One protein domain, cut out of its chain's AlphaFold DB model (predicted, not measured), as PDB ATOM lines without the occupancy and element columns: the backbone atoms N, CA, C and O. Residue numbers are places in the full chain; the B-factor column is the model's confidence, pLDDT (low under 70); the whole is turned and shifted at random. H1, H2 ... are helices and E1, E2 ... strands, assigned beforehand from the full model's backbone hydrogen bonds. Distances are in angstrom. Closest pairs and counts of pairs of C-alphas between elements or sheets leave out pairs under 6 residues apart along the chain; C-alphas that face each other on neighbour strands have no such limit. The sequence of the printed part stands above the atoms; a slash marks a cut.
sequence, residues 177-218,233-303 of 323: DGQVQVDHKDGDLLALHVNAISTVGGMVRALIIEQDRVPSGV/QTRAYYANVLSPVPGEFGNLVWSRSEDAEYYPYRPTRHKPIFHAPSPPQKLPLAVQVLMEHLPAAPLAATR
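AT A GLANCE: This is residues 177 to 218 and 233 to 303 of the 323 residues of the protein "Histidine kinase" of Rothia sp. HMSC071B01 (UniProt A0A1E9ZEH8). A single twisted antiparallel sheet of six strands curls round one short helix, H2, which packs on one of its faces. The strands lie side by side in chain order, E1 E2 E3 E4 E5 E6, and beyond the edge strand E6 a long unnamed stretch, residues 265 to 284, loops away and returns to H2. The printed part has 113 residues, with six named strands and two named helices in the order E1 E2 H1 E3 E4 E5 E6 H2; the class is mostly strand. It is compact, with a radius of gyration of the C-alphas of 14.2 A, and spans 46 by 36 by 23 A.

IN THESE COORDINATES: E1, residues 180 to 185, begins at C-alpha 180 (248.162, 226.731, 336.529) and is 16.8 A long. E2, residues 188 to 196, is 24.2 A long, and H1 is residues 197 to 200. E3, residues 202 to 215, is the longest strand, 38.5 A from C-alpha 202 (246.527, 220.899, 347.425) to C-alpha 215. E4, residues 233 to 242, is 26.1 A long and bends by 52 degrees at residue 236. E5 is residues 250 to 254 and E6 residues 261 to 264. H2, residues 285 to 292, is 11.3 A long and ends at C-alpha 292 (243.623, 235.300, 340.088).

HOW THE PARTS SIT: E1 and E2 form a hairpin at 163 degrees, with N 181 and O 193 2.9 A apart. E2 and E3 are antiparallel at 158 degrees, with N 194 to O 204 at 2.9 A. E3 and E4 are antiparallel at 154 degrees, with N 207 to O 240 at 2.8 A. E4, E5 and E6 form a meander, each strand the antiparallel neighbour of the one before; its hairpins show N 239 to O 252 at 2.8 A and N 251 to O 263 at 2.8 A. H2 is on the sheet: its closest C-alphas to E3 are Ala 286 and Val 204, 6.1 A apart, and to E2 Leu 290 and Val 194, 7.1 A apart. H1 is not on the sheet; H1 and H2 only just touch, with 3 pairs of C-alphas within 8 A, the closest being Val 200 and Ala 286 at 6.1 A. In H2 every O i to N i+4 pair is within hydrogen-bond range; H1 is too short for such a pair, and its one O i to N i+3 pair is not within range.

THE WHOLE: The two C-alphas farthest apart, those of Val 218 and Pro 246, are 46.1 A apart. Residues 219 to 232 are not printed, and C-alphas 218 and 233 are 10.9 A apart across this cut. The link from E6 to H2, 20 residues, is long. Mean pLDDT of the printed part is 83.6; it is under 70 at residues 216 to 218, 247, 266 to 276 and 301 to 303.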
ATOM      1  N   ASP A 177     254.176 224.138 342.609       95.50
ATOM      2  CA  ASP A 177     253.408 225.062 343.454       95.50
ATOM      3  C   ASP A 177     253.192 226.431 342.775       95.50
ATOM      4  O   ASP A 177     254.112 227.023 342.206       95.50
ATOM      5  N   GLY A 178     251.948 226.911 342.789       93.69
ATOM      6  CA  GLY A 178     251.503 228.125 342.102       93.69
ATOM      7  C   GLY A 178     251.308 227.990 340.585       93.69
ATOM      8  O   GLY A 178     250.858 228.946 339.948       93.69
ATOM      9  N   GLN A 179     251.627 226.844 339.972       96.62
ATOM     10  CA  GLN A 179     251.378 226.639 338.545       96.62
ATOM     11  C   GLN A 179     249.904 226.379 338.244       96.62
ATOM     12  O   GLN A 179     249.142 225.831 339.044       96.62
ATOM     13  N   VAL A 180     249.532 226.757 337.022       96.50
ATOM     14  CA  VAL A 180     248.162 226.731 336.529       96.50
ATOM     15  C   VAL A 180     248.110 226.032 335.184       96.50
ATOM     16  O   VAL A 180     248.917 226.312 334.301       96.50
ATOM     17  N   GLN A 181     247.103 225.183 335.017       96.19
ATOM     18  CA  GLN A 181     246.742 224.573 333.748       96.19
ATOM     19  C   GLN A 181     245.314 224.980 333.370       96.19
ATOM     20  O   GLN A 181     244.394 224.901 334.187       96.19
ATOM     21  N   VAL A 182     245.136 225.426 332.125       95.62
ATOM     22  CA  VAL A 182     243.838 225.848 331.582       95.62
ATOM     23  C   VAL A 182     243.460 224.947 330.415       95.62
ATOM     24  O   VAL A 182     244.029 225.047 329.325       95.62
ATOM     25  N   ASP A 183     242.459 224.103 330.622       93.56
ATOM     26  CA  ASP A 183     242.083 223.088 329.649       93.56
ATOM     27  C   ASP A 183     241.022 223.599 328.684       93.56
ATOM     28  O   ASP A 183     239.973 224.120 329.080       93.56
ATOM     29  N   HIS A 184     241.285 223.391 327.395       90.88
ATOM     30  CA  HIS A 184     240.382 223.721 326.303       90.88
ATOM     31  C   HIS A 184     240.146 222.502 325.413       90.88
ATOM     32  O   HIS A 184     241.045 221.693 325.191       90.88
ATOM     33  N   LYS A 185     238.947 222.406 324.839       85.62
ATOM     34  CA  LYS A 185     238.625 221.434 323.790       85.62
ATOM     35  C   LYS A 185     237.740 222.090 322.750       85.62
ATOM     36  O   LYS A 185     236.739 222.700 323.101       85.62
ATOM     37  N   ASP A 186     238.125 221.980 321.483       85.31
ATOM     38  CA  ASP A 186     237.388 222.569 320.359       85.31
ATOM     39  C   ASP A 186     237.111 224.081 320.540       85.31
ATOM     40  O   ASP A 186     236.067 224.590 320.140       85.31
ATOM     41  N   GLY A 187     238.044 224.802 321.181       80.81
ATOM     42  CA  GLY A 187     237.921 226.233 321.502       80.81
ATOM     43  C   GLY A 187     237.127 226.549 322.777       80.81
ATOM     44  O   GLY A 187     237.129 227.694 323.228       80.81
ATOM     45  N   ASP A 188     236.502 225.552 323.399       87.75
ATOM     46  CA  ASP A 188     235.729 225.716 324.624       87.75
ATOM     47  C   ASP A 188     236.592 225.494 325.864       87.75
ATOM     48  O   ASP A 188     237.256 224.467 325.996       87.75
ATOM     49  N   LEU A 189     236.524 226.431 326.813       92.12
ATOM     50  CA  LEU A 189     237.085 226.247 328.150       92.12
ATOM     51  C   LEU A 189     236.380 225.082 328.860       92.12
ATOM     52  O   LEU A 189     235.147 225.070 328.962       92.12
ATOM     53  N   LEU A 190     237.160 224.132 329.372       92.31
ATOM     54  CA  LEU A 190     236.675 222.954 330.090       92.31
ATOM     55  C   LEU A 190     236.972 223.011 331.582       92.31
ATOM     56  O   LEU A 190     236.099 222.666 332.382       92.31
ATOM     57  N   ALA A 191     238.180 223.426 331.950       94.88
ATOM     58  CA  ALA A 191     238.611 223.450 333.335       94.88
ATOM     59  C   ALA A 191     239.782 224.411 333.561       94.88
ATOM     60  O   ALA A 191     240.511 224.776 332.640       94.88
ATOM     61  N   LEU A 192     239.945 224.797 334.818       96.69
ATOM     62  CA  LEU A 192     241.105 225.484 335.362       96.69
ATOM     63  C   LEU A 192     241.612 224.656 336.543       96.69
ATOM     64  O   LEU A 192     240.830 224.328 337.439       96.69
ATOM     65  N   HIS A 193     242.901 224.352 336.552       96.56
ATOM     66  CA  HIS A 193     243.577 223.602 337.603       96.56
ATOM     67  C   HIS A 193     244.713 224.452 338.160       96.56
ATOM     68  O   HIS A 193     245.529 224.951 337.390       96.56
ATOM     69  N   VAL A 194     244.770 224.612 339.478       96.50
ATOM     70  CA  VAL A 194     245.822 225.370 340.159       96.50
ATOM     71  C   VAL A 194     246.430 224.490 341.236       96.50
ATOM     72  O   VAL A 194     245.698 223.986 342.091       96.50
ATOM     73  N   ASN A 195     247.751 224.320 341.214       95.69
ATOM     74  CA  ASN A 195     248.445 223.774 342.372       95.69
ATOM     75  C   ASN A 195     248.592 224.882 343.413       95.69
ATOM     76  O   ASN A 195     249.365 225.818 343.230       95.69
ATOM     77  N   ALA A 196     247.817 224.779 344.488       93.25
ATOM     78  CA  ALA A 196     247.801 225.732 345.585       93.25
ATOM     79  C   ALA A 196     248.292 225.070 346.882       93.25
ATOM     80  O   ALA A 196     247.777 225.362 347.963       93.25
ATOM     81  N   ILE A 197     249.246 224.138 346.796       91.06
ATOM     82  CA  ILE A 197     249.670 223.326 347.940       91.06
ATOM     83  C   ILE A 197     250.204 224.169 349.103       91.06
ATOM     84  O   ILE A 197     249.847 223.903 350.248       91.06
ATOM     85  N   SER A 198     250.951 225.245 348.838       90.00
ATOM     86  CA  SER A 198     251.475 226.118 349.902       90.00
ATOM     87  C   SER A 198     250.429 227.012 350.570       90.00
ATOM     88  O   SER A 198     250.666 227.518 351.667       90.00
ATOM     89  N   THR A 199     249.277 227.228 349.929       90.94
ATOM     90  CA  THR A 199     248.254 228.176 350.402       90.94
ATOM     91  C   THR A 199     246.989 227.481 350.892       90.94
ATOM     92  O   THR A 199     246.464 227.833 351.945       90.94
ATOM     93  N   VAL A 200     246.501 226.491 350.146       89.00
ATOM     94  CA  VAL A 200     245.226 225.788 350.365       89.00
ATOM     95  C   VAL A 200     245.441 224.317 350.747       89.00
ATOM     96  O   VAL A 200     244.511 223.677 351.230       89.00
ATOM     97  N   GLY A 201     246.655 223.782 350.583       88.94
ATOM     98  CA  GLY A 201     246.981 222.397 350.937       88.94
ATOM     99  C   GLY A 201     246.724 221.377 349.825       88.94
ATOM    100  O   GLY A 201     246.662 220.187 350.097       88.94
ATOM    101  N   GLY A 202     246.563 221.810 348.571       91.25
ATOM    102  CA  GLY A 202     246.527 220.899 347.425       91.25
ATOM    103  C   GLY A 202     246.011 221.544 346.143       91.25
ATOM    104  O   GLY A 202     245.971 222.769 346.001       91.25
ATOM    105  N   MET A 203     245.589 220.699 345.205       94.31
ATOM    106  CA  MET A 203     245.028 221.118 343.921       94.31
ATOM    107  C   MET A 203     243.623 221.713 344.051       94.31
ATOM    108  O   MET A 203     242.693 221.055 344.518       94.31
ATOM    109  N   VAL A 204     243.444 222.926 343.533       94.62
ATOM    110  CA  VAL A 204     242.147 223.607 343.438       94.62
ATOM    111  C   VAL A 204     241.695 223.631 341.982       94.62
ATOM    112  O   VAL A 204     242.487 223.898 341.075       94.62
ATOM    113  N   ARG A 205     240.413 223.336 341.731       94.81
ATOM    114  CA  ARG A 205     239.886 223.186 340.367       94.81
ATOM    115  C   ARG A 205     238.593 223.972 340.167       94.81
ATOM    116  O   ARG A 205     237.711 223.950 341.023       94.81
ATOM    117  N   ALA A 206     238.449 224.603 339.005       94.94
ATOM    118  CA  ALA A 206     237.172 225.103 338.503       94.94
ATOM    119  C   ALA A 206     236.797 224.338 337.231       94.94
ATOM    120  O   ALA A 206     237.461 224.462 336.207       94.94
ATOM    121  N   LEU A 207     235.730 223.543 337.292       93.62
ATOM    122  CA  LEU A 207     235.293 222.669 336.203       93.62
ATOM    123  C   LEU A 207     234.055 223.240 335.529       93.62
ATOM    124  O   LEU A 207     233.006 223.350 336.165       93.62
ATOM    125  N   ILE A 208     234.155 223.582 334.247       92.19
ATOM    126  CA  ILE A 208     233.068 224.212 333.499       92.19
ATOM    127  C   ILE A 208     231.915 223.224 333.339       92.19
ATOM    128  O   ILE A 208     232.072 222.132 332.791       92.19
ATOM    129  N   ILE A 209     230.729 223.610 333.788       88.19
ATOM    130  CA  ILE A 209     229.501 222.819 333.649       88.19
ATOM    131  C   ILE A 209     228.553 223.404 332.608       88.19
ATOM    132  O   ILE A 209     227.783 222.663 332.003       88.19
ATOM    133  N   GLU A 210     228.626 224.715 332.384       87.50
ATOM    134  CA  GLU A 210     227.784 225.438 331.440       87.50
ATOM    135  C   GLU A 210     228.493 226.716 330.972       87.50
ATOM    136  O   GLU A 210     229.340 227.281 331.671       87.50
ATOM    137  N   GLN A 211     228.149 227.168 329.771       87.88
ATOM    138  CA  GLN A 211     228.610 228.428 329.204       87.88
ATOM    139  C   GLN A 211     227.394 229.195 328.686       87.88
ATOM    140  O   GLN A 211     226.627 228.658 327.887       87.88
ATOM    141  N   ASP A 212     227.230 230.447 329.112       86.00
ATOM    142  CA  ASP A 212     226.243 231.349 328.515       86.00
ATOM    143  C   ASP A 212     226.774 231.793 327.154       86.00
ATOM    144  O   ASP A 212     227.816 232.451 327.082       86.00
ATOM    145  N   ARG A 213     226.092 231.401 326.075       87.00
ATOM    146  CA  ARG A 213     226.489 231.706 324.699       87.00
ATOM    147  C   ARG A 213     225.424 232.524 323.998       87.00
ATOM    148  O   ARG A 213     224.236 232.231 324.090       87.00
ATOM    149  N   VAL A 214     225.874 233.508 323.231       82.31
ATOM    150  CA  VAL A 214     225.011 234.359 322.409       82.31
ATOM    151  C   VAL A 214     225.486 234.341 320.955       82.31
ATOM    152  O   VAL A 214     226.672 234.097 320.714       82.31
ATOM    153  N   PRO A 215     224.598 234.580 319.973       80.06
ATOM    154  CA  PRO A 215     225.007 234.712 318.578       80.06
ATOM    155  C   PRO A 215     226.071 235.802 318.420       80.06
ATOM    156  O   PRO A 215     225.910 236.907 318.945       80.06
ATOM    157  N   SER A 216     227.145 235.498 317.693       68.56
ATOM    158  CA  SER A 216     228.114 236.493 317.241       68.56
ATOM    159  C   SER A 216     227.364 237.545 316.430       68.56
ATOM    160  O   SER A 216     226.672 237.220 315.466       68.56
ATOM    161  N   GLY A 217     227.462 238.816 316.820       61.03
ATOM    162  CA  GLY A 217     226.734 239.928 316.195       61.03
ATOM    163  C   GLY A 217     227.152 240.260 314.755       61.03
ATOM    164  O   GLY A 217     226.860 241.358 314.289       61.03
ATOM    165  N   VAL A 218     227.839 239.356 314.051       50.81
ATOM    166  CA  VAL A 218     228.319 239.539 312.677       50.81
ATOM    167  C   VAL A 218     227.587 238.572 311.746       50.81
ATOM    168  O   VAL A 218     228.143 237.597 311.257       50.81
ATOM    169  N   GLN A 233     229.245 232.807 320.573       84.81
ATOM    170  CA  GLN A 233     230.341 233.310 321.388       84.81
ATOM    171  C   GLN A 233     229.980 233.255 322.868       84.81
ATOM    172  O   GLN A 233     228.869 233.606 323.277       84.81
ATOM    173  N   THR A 234     230.942 232.827 323.683       88.50
ATOM    174  CA  THR A 234     230.758 232.696 325.128       88.50
ATOM    175  C   THR A 234     230.814 234.055 325.817       88.50
ATOM    176  O   THR A 234     231.756 234.835 325.661       88.50
ATOM    177  N   ARG A 235     229.778 234.328 326.606       88.44
ATOM    178  CA  ARG A 235     229.587 235.538 327.404       88.44
ATOM    179  C   ARG A 235     229.950 235.332 328.867       88.44
ATOM    180  O   ARG A 235     230.473 236.257 329.486       88.44
ATOM    181  N   ALA A 236     229.673 234.159 329.426       90.00
ATOM    182  CA  ALA A 236     229.998 233.826 330.808       90.00
ATOM    183  C   ALA A 236     230.207 232.319 330.979       90.00
ATOM    184  O   ALA A 236     229.671 231.513 330.218       90.00
ATOM    185  N   TYR A 237     230.949 231.962 332.015       92.25
ATOM    186  CA  TYR A 237     231.225 230.594 332.418       92.25
ATOM    187  C   TYR A 237     230.520 230.274 333.731       92.25
ATOM    188  O   TYR A 237     230.434 231.127 334.615       92.25
ATOM    189  N   TYR A 238     230.063 229.032 333.861       91.62
ATOM    190  CA  TYR A 238     229.566 228.452 335.102       91.62
ATOM    191  C   TYR A 238     230.404 227.219 335.406       91.62
ATOM    192  O   TYR A 238     230.503 226.316 334.570       91.62
ATOM    193  N   ALA A 239     230.988 227.165 336.598       91.88
ATOM    194  CA  ALA A 239     231.840 226.066 337.023       91.88
ATOM    195  C   ALA A 239     231.434 225.490 338.379       91.88
ATOM    196  O   ALA A 239     230.876 226.187 339.230       91.88
ATOM    197  N   ASN A 240     231.767 224.221 338.595       90.94
ATOM    198  CA  ASN A 240     231.906 223.653 339.932       90.94
ATOM    199  C   ASN A 240     233.310 223.961 340.462       90.94
ATOM    200  O   ASN A 240     234.284 223.814 339.728       90.94
ATOM    201  N   VAL A 241     233.407 224.344 341.732       91.56
ATOM    202  CA  VAL A 241     234.680 224.518 342.442       91.56
ATOM    203  C   VAL A 241     234.955 223.272 343.267       91.56
ATOM    204  O   VAL A 241     234.111 222.883 344.077       91.56
ATOM    205  N   LEU A 242     236.128 222.677 343.065       89.81
ATOM    206  CA  LEU A 242     236.665 221.585 343.871       89.81
ATOM    207  C   LEU A 242     237.871 222.101 344.658       89.81
ATOM    208  O   LEU A 242     238.762 222.731 344.085       89.81
ATOM    209  N   SER A 243     237.864 221.854 345.965       88.00
ATOM    210  CA  SER A 243     238.886 222.282 346.921       88.00
ATOM    211  C   SER A 243     239.316 221.070 347.750       88.00
ATOM    212  O   SER A 243     238.448 220.263 348.104       88.00
ATOM    213  N   PRO A 244     240.609 220.951 348.107       83.56
ATOM    214  CA  PRO A 244     241.065 219.917 349.032       83.56
ATOM    215  C   PRO A 244     240.506 220.139 350.448       83.56
ATOM    216  O   PRO A 244     240.443 219.207 351.245       83.56
ATOM    217  N   VAL A 245     240.037 221.353 350.761       82.25
ATOM    218  CA  VAL A 245     239.466 221.683 352.069       82.25
ATOM    219  C   VAL A 245     238.062 221.072 352.212       82.25
ATOM    220  O   VAL A 245     237.153 221.391 351.432       82.25
ATOM    221  N   PRO A 246     237.818 220.233 353.239       73.62
ATOM    222  CA  PRO A 246     236.522 219.599 353.440       73.62
ATOM    223  C   PRO A 246     235.370 220.606 353.537       73.62
ATOM    224  O   PRO A 246     235.373 221.519 354.359       73.62
ATOM    225  N   GLY A 247     234.331 220.397 352.728       68.50
ATOM    226  CA  GLY A 247     233.129 221.237 352.729       68.50
ATOM    227  C   GLY A 247     233.228 222.510 351.881       68.50
ATOM    228  O   GLY A 247     232.206 223.168 351.690       68.50
ATOM    229  N   GLU A 248     234.390 222.820 351.301       77.00
ATOM    230  CA  GLU A 248     234.566 223.933 350.358       77.00
ATOM    231  C   GLU A 248     234.214 223.527 348.919       77.00
ATOM    232  O   GLU A 248     235.006 223.627 347.986       77.00
ATOM    233  N   PHE A 249     232.975 223.076 348.730       78.56
ATOM    234  CA  PHE A 249     232.399 222.815 347.414       78.56
ATOM    235  C   PHE A 249     231.394 223.916 347.060       78.56
ATOM    236  O   PHE A 249     230.658 224.408 347.921       78.56
ATOM    237  N   GLY A 250     231.337 224.328 345.796       85.62
ATOM    238  CA  GLY A 250     230.426 225.387 345.362       85.62
ATOM    239  C   GLY A 250     230.414 225.607 343.860       85.62
ATOM    240  O   GLY A 250     230.964 224.819 343.095       85.62
ATOM    241  N   ASN A 251     229.784 226.699 343.451       89.50
ATOM    242  CA  ASN A 251     229.710 227.128 342.065       89.50
ATOM    243  C   ASN A 251     230.350 228.498 341.885       89.50
ATOM    244  O   ASN A 251     230.199 229.372 342.736       89.50
ATOM    245  N   LEU A 252     231.034 228.684 340.763       90.75
ATOM    246  CA  LEU A 252     231.644 229.948 340.374       90.75
ATOM    247  C   LEU A 252     231.071 230.379 339.029       90.75
ATOM    248  O   LEU A 252     230.987 229.568 338.107       90.75
ATOM    249  N   VAL A 253     230.671 231.641 338.930       91.69
ATOM    250  CA  VAL A 253     230.149 232.235 337.696       91.69
ATOM    251  C   VAL A 253     230.951 233.479 337.378       91.69
ATOM    252  O   VAL A 253     231.141 234.304 338.265       91.69
ATOM    253  N   TRP A 254     231.423 233.628 336.142       92.56
ATOM    254  CA  TRP A 254     232.203 234.806 335.755       92.56
ATOM    255  C   TRP A 254     232.129 235.099 334.259       92.56
ATOM    256  O   TRP A 254     231.928 234.209 333.432       92.56
ATOM    257  N   SER A 255     232.329 236.365 333.909       90.50
ATOM    258  CA  SER A 255     232.732 236.789 332.567       90.50
ATOM    259  C   SER A 255     234.179 237.288 332.573       90.50
ATOM    260  O   SER A 255     234.895 237.087 331.597       90.50
ATOM    261  N   ARG A 256     234.625 237.913 333.665       90.25
ATOM    262  CA  ARG A 256     236.015 238.280 333.959       90.25
ATOM    263  C   ARG A 256     236.336 237.916 335.405       90.25
ATOM    264  O   ARG A 256     235.435 237.717 336.210       90.25
ATOM    265  N   SER A 257     237.608 237.884 335.773       88.31
ATOM    266  CA  SER A 257     237.998 237.638 337.165       88.31
ATOM    267  C   SER A 257     237.366 238.639 338.146       88.31
ATOM    268  O   SER A 257     236.957 238.263 339.244       88.31
ATOM    269  N   GLU A 258     237.196 239.907 337.753       87.25
ATOM    270  CA  GLU A 258     236.699 240.955 338.653       87.25
ATOM    271  C   GLU A 258     235.193 240.854 338.944       87.25
ATOM    272  O   GLU A 258     234.716 241.356 339.974       87.25
ATOM    273  N   ASP A 259     234.432 240.209 338.055       86.94
ATOM    274  CA  ASP A 259     232.988 240.001 338.191       86.94
ATOM    275  C   ASP A 259     232.610 238.587 338.640       86.94
ATOM    276  O   ASP A 259     231.426 238.255 338.666       86.94
ATOM    277  N   ALA A 260     233.601 237.790 339.047       89.69
ATOM    278  CA  ALA A 260     233.372 236.445 339.533       89.69
ATOM    279  C   ALA A 260     232.493 236.429 340.795       89.69
ATOM    280  O   ALA A 260     232.702 237.177 341.758       89.69
ATOM    281  N   GLU A 261     231.516 235.529 340.791       90.38
ATOM    282  CA  GLU A 261     230.536 235.331 341.847       90.38
ATOM    283  C   GLU A 261     230.566 233.878 342.325       90.38
ATOM    284  O   GLU A 261     230.361 232.948 341.542       90.38
ATOM    285  N   TYR A 262     230.803 233.684 343.626       90.00
ATOM    286  CA  TYR A 262     230.867 232.362 344.244       90.00
ATOM    287  C   TYR A 262     229.621 232.041 345.067       90.00
ATOM    288  O   TYR A 262     229.232 232.782 345.977       90.00
ATOM    289  N   TYR A 263     229.050 230.876 344.796       86.50
ATOM    290  CA  TYR A 263     227.857 230.343 345.430       86.50
ATOM    291  C   TYR A 263     228.231 229.060 346.187       86.50
ATOM    292  O   TYR A 263     228.460 228.027 345.555       86.50
ATOM    293  N   PRO A 264     228.314 229.086 347.528       81.88
ATOM    294  CA  PRO A 264     228.681 227.910 348.303       81.88
ATOM    295  C   PRO A 264     227.603 226.838 348.161       81.88
ATOM    296  O   PRO A 264     226.404 227.133 348.224       81.88
ATOM    297  N   TYR A 265     228.017 225.584 348.005       75.44
ATOM    298  CA  TYR A 265     227.077 224.482 347.894       75.44
ATOM    299  C   TYR A 265     226.384 224.243 349.236       75.44
ATOM    300  O   TYR A 265     227.027 224.033 350.265       75.44
ATOM    301  N   ARG A 266     225.047 224.244 349.234       63.41
ATOM    302  CA  ARG A 266     224.245 223.848 350.395       63.41
ATOM    303  C   ARG A 266     223.410 222.614 350.048       63.41
ATOM    304  O   ARG A 266     222.566 222.702 349.159       63.41
ATOM    305  N   PRO A 267     223.594 221.482 350.757       51.44
ATOM    306  CA  PRO A 267     222.857 220.243 350.490       51.44
ATOM    307  C   PRO A 267     221.334 220.368 350.659       51.44
ATOM    308  O   PRO A 267     220.571 219.571 350.119       51.44
ATOM    309  N   THR A 268     220.851 221.360 351.411       42.53
ATOM    310  CA  THR A 268     219.429 221.503 351.733       42.53
ATOM    311  C   THR A 268     218.687 222.439 350.784       42.53
ATOM    312  O   THR A 268     218.811 223.652 350.892       42.53
ATOM    313  N   ARG A 269     217.838 221.800 349.968       41.84
ATOM    314  CA  ARG A 269     216.589 222.251 349.327       41.84
ATOM    315  C   ARG A 269     216.626 223.544 348.498       41.84
ATOM    316  O   ARG A 269     216.887 224.634 348.979       41.84
ATOM    317  N   HIS A 270     216.112 223.362 347.281       33.53
ATOM    318  CA  HIS A 270     215.765 224.342 346.252       33.53
ATOM    319  C   HIS A 270     216.870 224.617 345.227       33.53
ATOM    320  O   HIS A 270     218.060 224.663 345.515       33.53
ATOM    321  N   LYS A 271     216.433 224.700 343.967       37.53
ATOM    322  CA  LYS A 271     217.209 225.176 342.818       37.53
ATOM    323  C   LYS A 271     217.977 226.466 343.182       37.53
ATOM    324  O   LYS A 271     217.505 227.197 344.053       37.53
ATOM    325  N   PRO A 272     219.078 226.797 342.482       41.38
ATOM    326  CA  PRO A 272     219.958 227.941 342.769       41.38
ATOM    327  C   PRO A 272     219.321 229.321 342.493       41.38
ATOM    328  O   PRO A 272     219.999 230.254 342.094       41.38
ATOM    329  N   ILE A 273     218.011 229.485 342.677       47.19
ATOM    330  CA  ILE A 273     217.295 230.689 342.247       47.19
ATOM    331  C   ILE A 273     217.496 231.851 343.248       47.19
ATOM    332  O   ILE A 273     217.297 232.998 342.872       47.19
ATOM    333  N   PHE A 274     217.931 231.604 344.500       48.78
ATOM    334  CA  PHE A 274     217.919 232.645 345.552       48.78
ATOM    335  C   PHE A 274     219.081 232.640 346.563       48.78
ATOM    336  O   PHE A 274     218.923 233.161 347.670       48.78
ATOM    337  N   HIS A 275     220.253 232.087 346.247       59.81
ATOM    338  CA  HIS A 275     221.422 232.356 347.093       59.81
ATOM    339  C   HIS A 275     222.137 233.581 346.560       59.81
ATOM    340  O   HIS A 275     222.512 233.601 345.401       59.81
ATOM    341  N   ALA A 276     222.288 234.612 347.391       68.62
ATOM    342  CA  ALA A 276     223.155 235.723 347.037       68.62
ATOM    343  C   ALA A 276     224.605 235.214 346.951       68.62
ATOM    344  O   ALA A 276     224.984 234.361 347.767       68.62
ATOM    345  N   PRO A 277     225.412 235.729 346.010       81.88
ATOM    346  CA  PRO A 277     226.821 235.387 345.944       81.88
ATOM    347  C   PRO A 277     227.517 235.751 347.256       81.88
ATOM    348  O   PRO A 277     227.138 236.698 347.959       81.88
ATOM    349  N   SER A 278     228.546 234.981 347.595       83.50
ATOM    350  CA  SER A 278     229.363 235.256 348.769       83.50
ATOM    351  C   SER A 278     230.042 236.614 348.609       83.50
ATOM    352  O   SER A 278     230.619 236.888 347.555       83.50
ATOM    353  N   PRO A 279     229.997 237.486 349.631       83.81
ATOM    354  CA  PRO A 279     230.723 238.741 349.563       83.81
ATOM    355  C   PRO A 279     232.237 238.464 349.513       83.81
ATOM    356  O   PRO A 279     232.675 237.480 350.113       83.81
ATOM    357  N   PRO A 280     233.044 239.338 348.877       80.88
ATOM    358  CA  PRO A 280     234.480 239.115 348.685       80.88
ATOM    359  C   PRO A 280     235.242 238.757 349.967       80.88
ATOM    360  O   PRO A 280     236.121 237.907 349.953       80.88
ATOM    361  N   GLN A 281     234.859 239.348 351.102       81.88
ATOM    362  CA  GLN A 281     235.500 239.125 352.405       81.88
ATOM    363  C   GLN A 281     235.203 237.746 353.018       81.88
ATOM    364  O   GLN A 281     235.751 237.413 354.062       81.88
ATOM    365  N   LYS A 282     234.280 236.976 352.430       85.62
ATOM    366  CA  LYS A 282     233.880 235.637 352.889       85.62
ATOM    367  C   LYS A 282     234.185 234.555 351.858       85.62
ATOM    368  O   LYS A 282     233.657 233.451 351.977       85.62
ATOM    369  N   LEU A 283     234.961 234.877 350.825       88.69
ATOM    370  CA  LEU A 283     235.355 233.889 349.834       88.69
ATOM    371  C   LEU A 283     236.334 232.892 350.465       88.69
ATOM    372  O   LEU A 283     237.295 233.330 351.101       88.69
ATOM    373  N   PRO A 284     236.120 231.578 350.282       90.88
ATOM    374  CA  PRO A 284     237.122 230.572 350.617       90.88
ATOM    375  C   PRO A 284     238.463 230.876 349.949       90.88
ATOM    376  O   PRO A 284     238.484 231.422 348.842       90.88
ATOM    377  N   LEU A 285     239.574 230.506 350.586       91.44
ATOM    378  CA  LEU A 285     240.910 230.783 350.048       91.44
ATOM    379  C   LEU A 285     241.114 230.117 348.679       91.44
ATOM    380  O   LEU A 285     241.607 230.758 347.758       91.44
ATOM    381  N   ALA A 286     240.607 228.891 348.507       92.31
ATOM    382  CA  ALA A 286     240.576 228.186 347.226       92.31
ATOM    383  C   ALA A 286     239.941 229.021 346.098       92.31
ATOM    384  O   ALA A 286     240.440 229.075 344.977       92.31
ATOM    385  N   VAL A 287     238.847 229.724 346.400       93.06
ATOM    386  CA  VAL A 287     238.149 230.569 345.423       93.06
ATOM    387  C   VAL A 287     238.953 231.826 345.110       93.06
ATOM    388  O   VAL A 287     238.987 232.245 343.958       93.06
ATOM    389  N   GLN A 288     239.609 232.415 346.112       93.06
ATOM    390  CA  GLN A 288     240.476 233.577 345.908       93.06
ATOM    391  C   GLN A 288     241.632 233.233 344.959       93.06
ATOM    392  O   GLN A 288     241.832 233.955 343.990       93.06
ATOM    393  N   VAL A 289     242.288 232.084 345.166       94.12
ATOM    394  CA  VAL A 289     243.351 231.582 344.278       94.12
ATOM    395  C   VAL A 289     242.837 231.381 342.851       94.12
ATOM    396  O   VAL A 289     243.442 231.864 341.898       94.12
ATOM    397  N   LEU A 290     241.680 230.730 342.671       95.12
ATOM    398  CA  LEU A 290     241.100 230.549 341.333       95.12
ATOM    399  C   LEU A 290     240.848 231.887 340.629       95.12
ATOM    400  O   LEU A 290     241.120 232.003 339.436       95.12
ATOM    401  N   MET A 291     240.336 232.887 341.356       94.00
ATOM    402  CA  MET A 291     239.991 234.201 340.806       94.00
ATOM    403  C   MET A 291     241.180 234.932 340.177       94.00
ATOM    404  O   MET A 291     240.971 235.683 339.226       94.00
ATOM    405  N   GLU A 292     242.404 234.695 340.646       93.12
ATOM    406  CA  GLU A 292     243.623 235.300 340.088       93.12
ATOM    407  C   GLU A 292     243.951 234.788 338.677       93.12
ATOM    408  O   GLU A 292     244.643 235.461 337.913       93.12
ATOM    409  N   HIS A 293     243.403 233.630 338.303       94.81
ATOM    410  CA  HIS A 293     243.743 232.919 337.071       94.81
ATOM    411  C   HIS A 293     242.557 232.707 336.124       94.81
ATOM    412  O   HIS A 293     242.706 232.058 335.087       94.81
ATOM    413  N   LEU A 294     241.373 233.239 336.450       94.88
ATOM    414  CA  LEU A 294     240.184 233.050 335.619       94.88
ATOM    415  C   LEU A 294     240.368 233.690 334.235       94.88
ATOM    416  O   LEU A 294     240.548 234.910 334.144       94.88
ATOM    417  N   PRO A 295     240.241 232.917 333.143       93.31
ATOM    418  CA  PRO A 295     240.256 233.485 331.806       93.31
ATOM    419  C   PRO A 295     239.000 234.332 331.578       93.31
ATOM    420  O   PRO A 295     237.899 233.993 332.028       93.31
ATOM    421  N   ALA A 296     239.157 235.434 330.847       92.44
ATOM    422  CA  ALA A 296     238.030 236.254 330.427       92.44
ATOM    423  C   ALA A 296     237.223 235.542 329.331       92.44
ATOM    424  O   ALA A 296     237.786 234.978 328.393       92.44
ATOM    425  N   ALA A 297     235.897 235.615 329.416       90.25
ATOM    426  CA  ALA A 297     235.021 235.151 328.350       90.25
ATOM    427  C   ALA A 297     235.224 236.002 327.079       90.25
ATOM    428  O   ALA A 297     235.413 237.218 327.190       90.25
ATOM    429  N   PRO A 298     235.116 235.419 325.869       87.62
ATOM    430  CA  PRO A 298     235.269 236.143 324.606       87.62
ATOM    431  C   PRO A 298     234.443 237.435 324.514       87.62
ATOM    432  O   PRO A 298     234.935 238.462 324.050       87.62
ATOM    433  N   LEU A 299     233.204 237.422 325.019       84.06
ATOM    434  CA  LEU A 299     232.315 238.591 325.032       84.06
ATOM    435  C   LEU A 299     232.327 239.382 326.345       84.06
ATOM    436  O   LEU A 299     231.465 240.228 326.574       84.06
ATOM    437  N   ALA A 300     233.309 239.180 327.218       77.44
ATOM    438  CA  ALA A 300     233.338 239.849 328.513       77.44
ATOM    439  C   ALA A 300     233.413 241.385 328.420       77.44
ATOM    440  O   ALA A 300     232.994 242.077 329.342       77.44
ATOM    441  N   ALA A 301     233.943 241.944 327.326       62.22
ATOM    442  CA  ALA A 301     234.008 243.393 327.104       62.22
ATOM    443  C   ALA A 301     232.656 244.057 326.810       62.22
ATOM    444  O   ALA A 301     232.520 245.260 327.020       62.22
ATOM    445  N   THR A 302     231.648 243.297 326.376       60.06
ATOM    446  CA  THR A 302     230.292 243.826 326.153       60.06
ATOM    447  C   THR A 302     229.445 243.794 327.426       60.06
ATOM    448  O   THR A 302     228.383 244.416 327.490       60.06
ATOM    449  N   ARG A 303     229.927 243.121 328.481       52.50
ATOM    450  CA  ARG A 303     229.321 243.112 329.810       52.50
ATOM    451  C   ARG A 303     229.986 244.182 330.673       52.50
ATOM    452  O   ARG A 303     231.082 244.000 331.189       52.50
TER     453      ARG A 303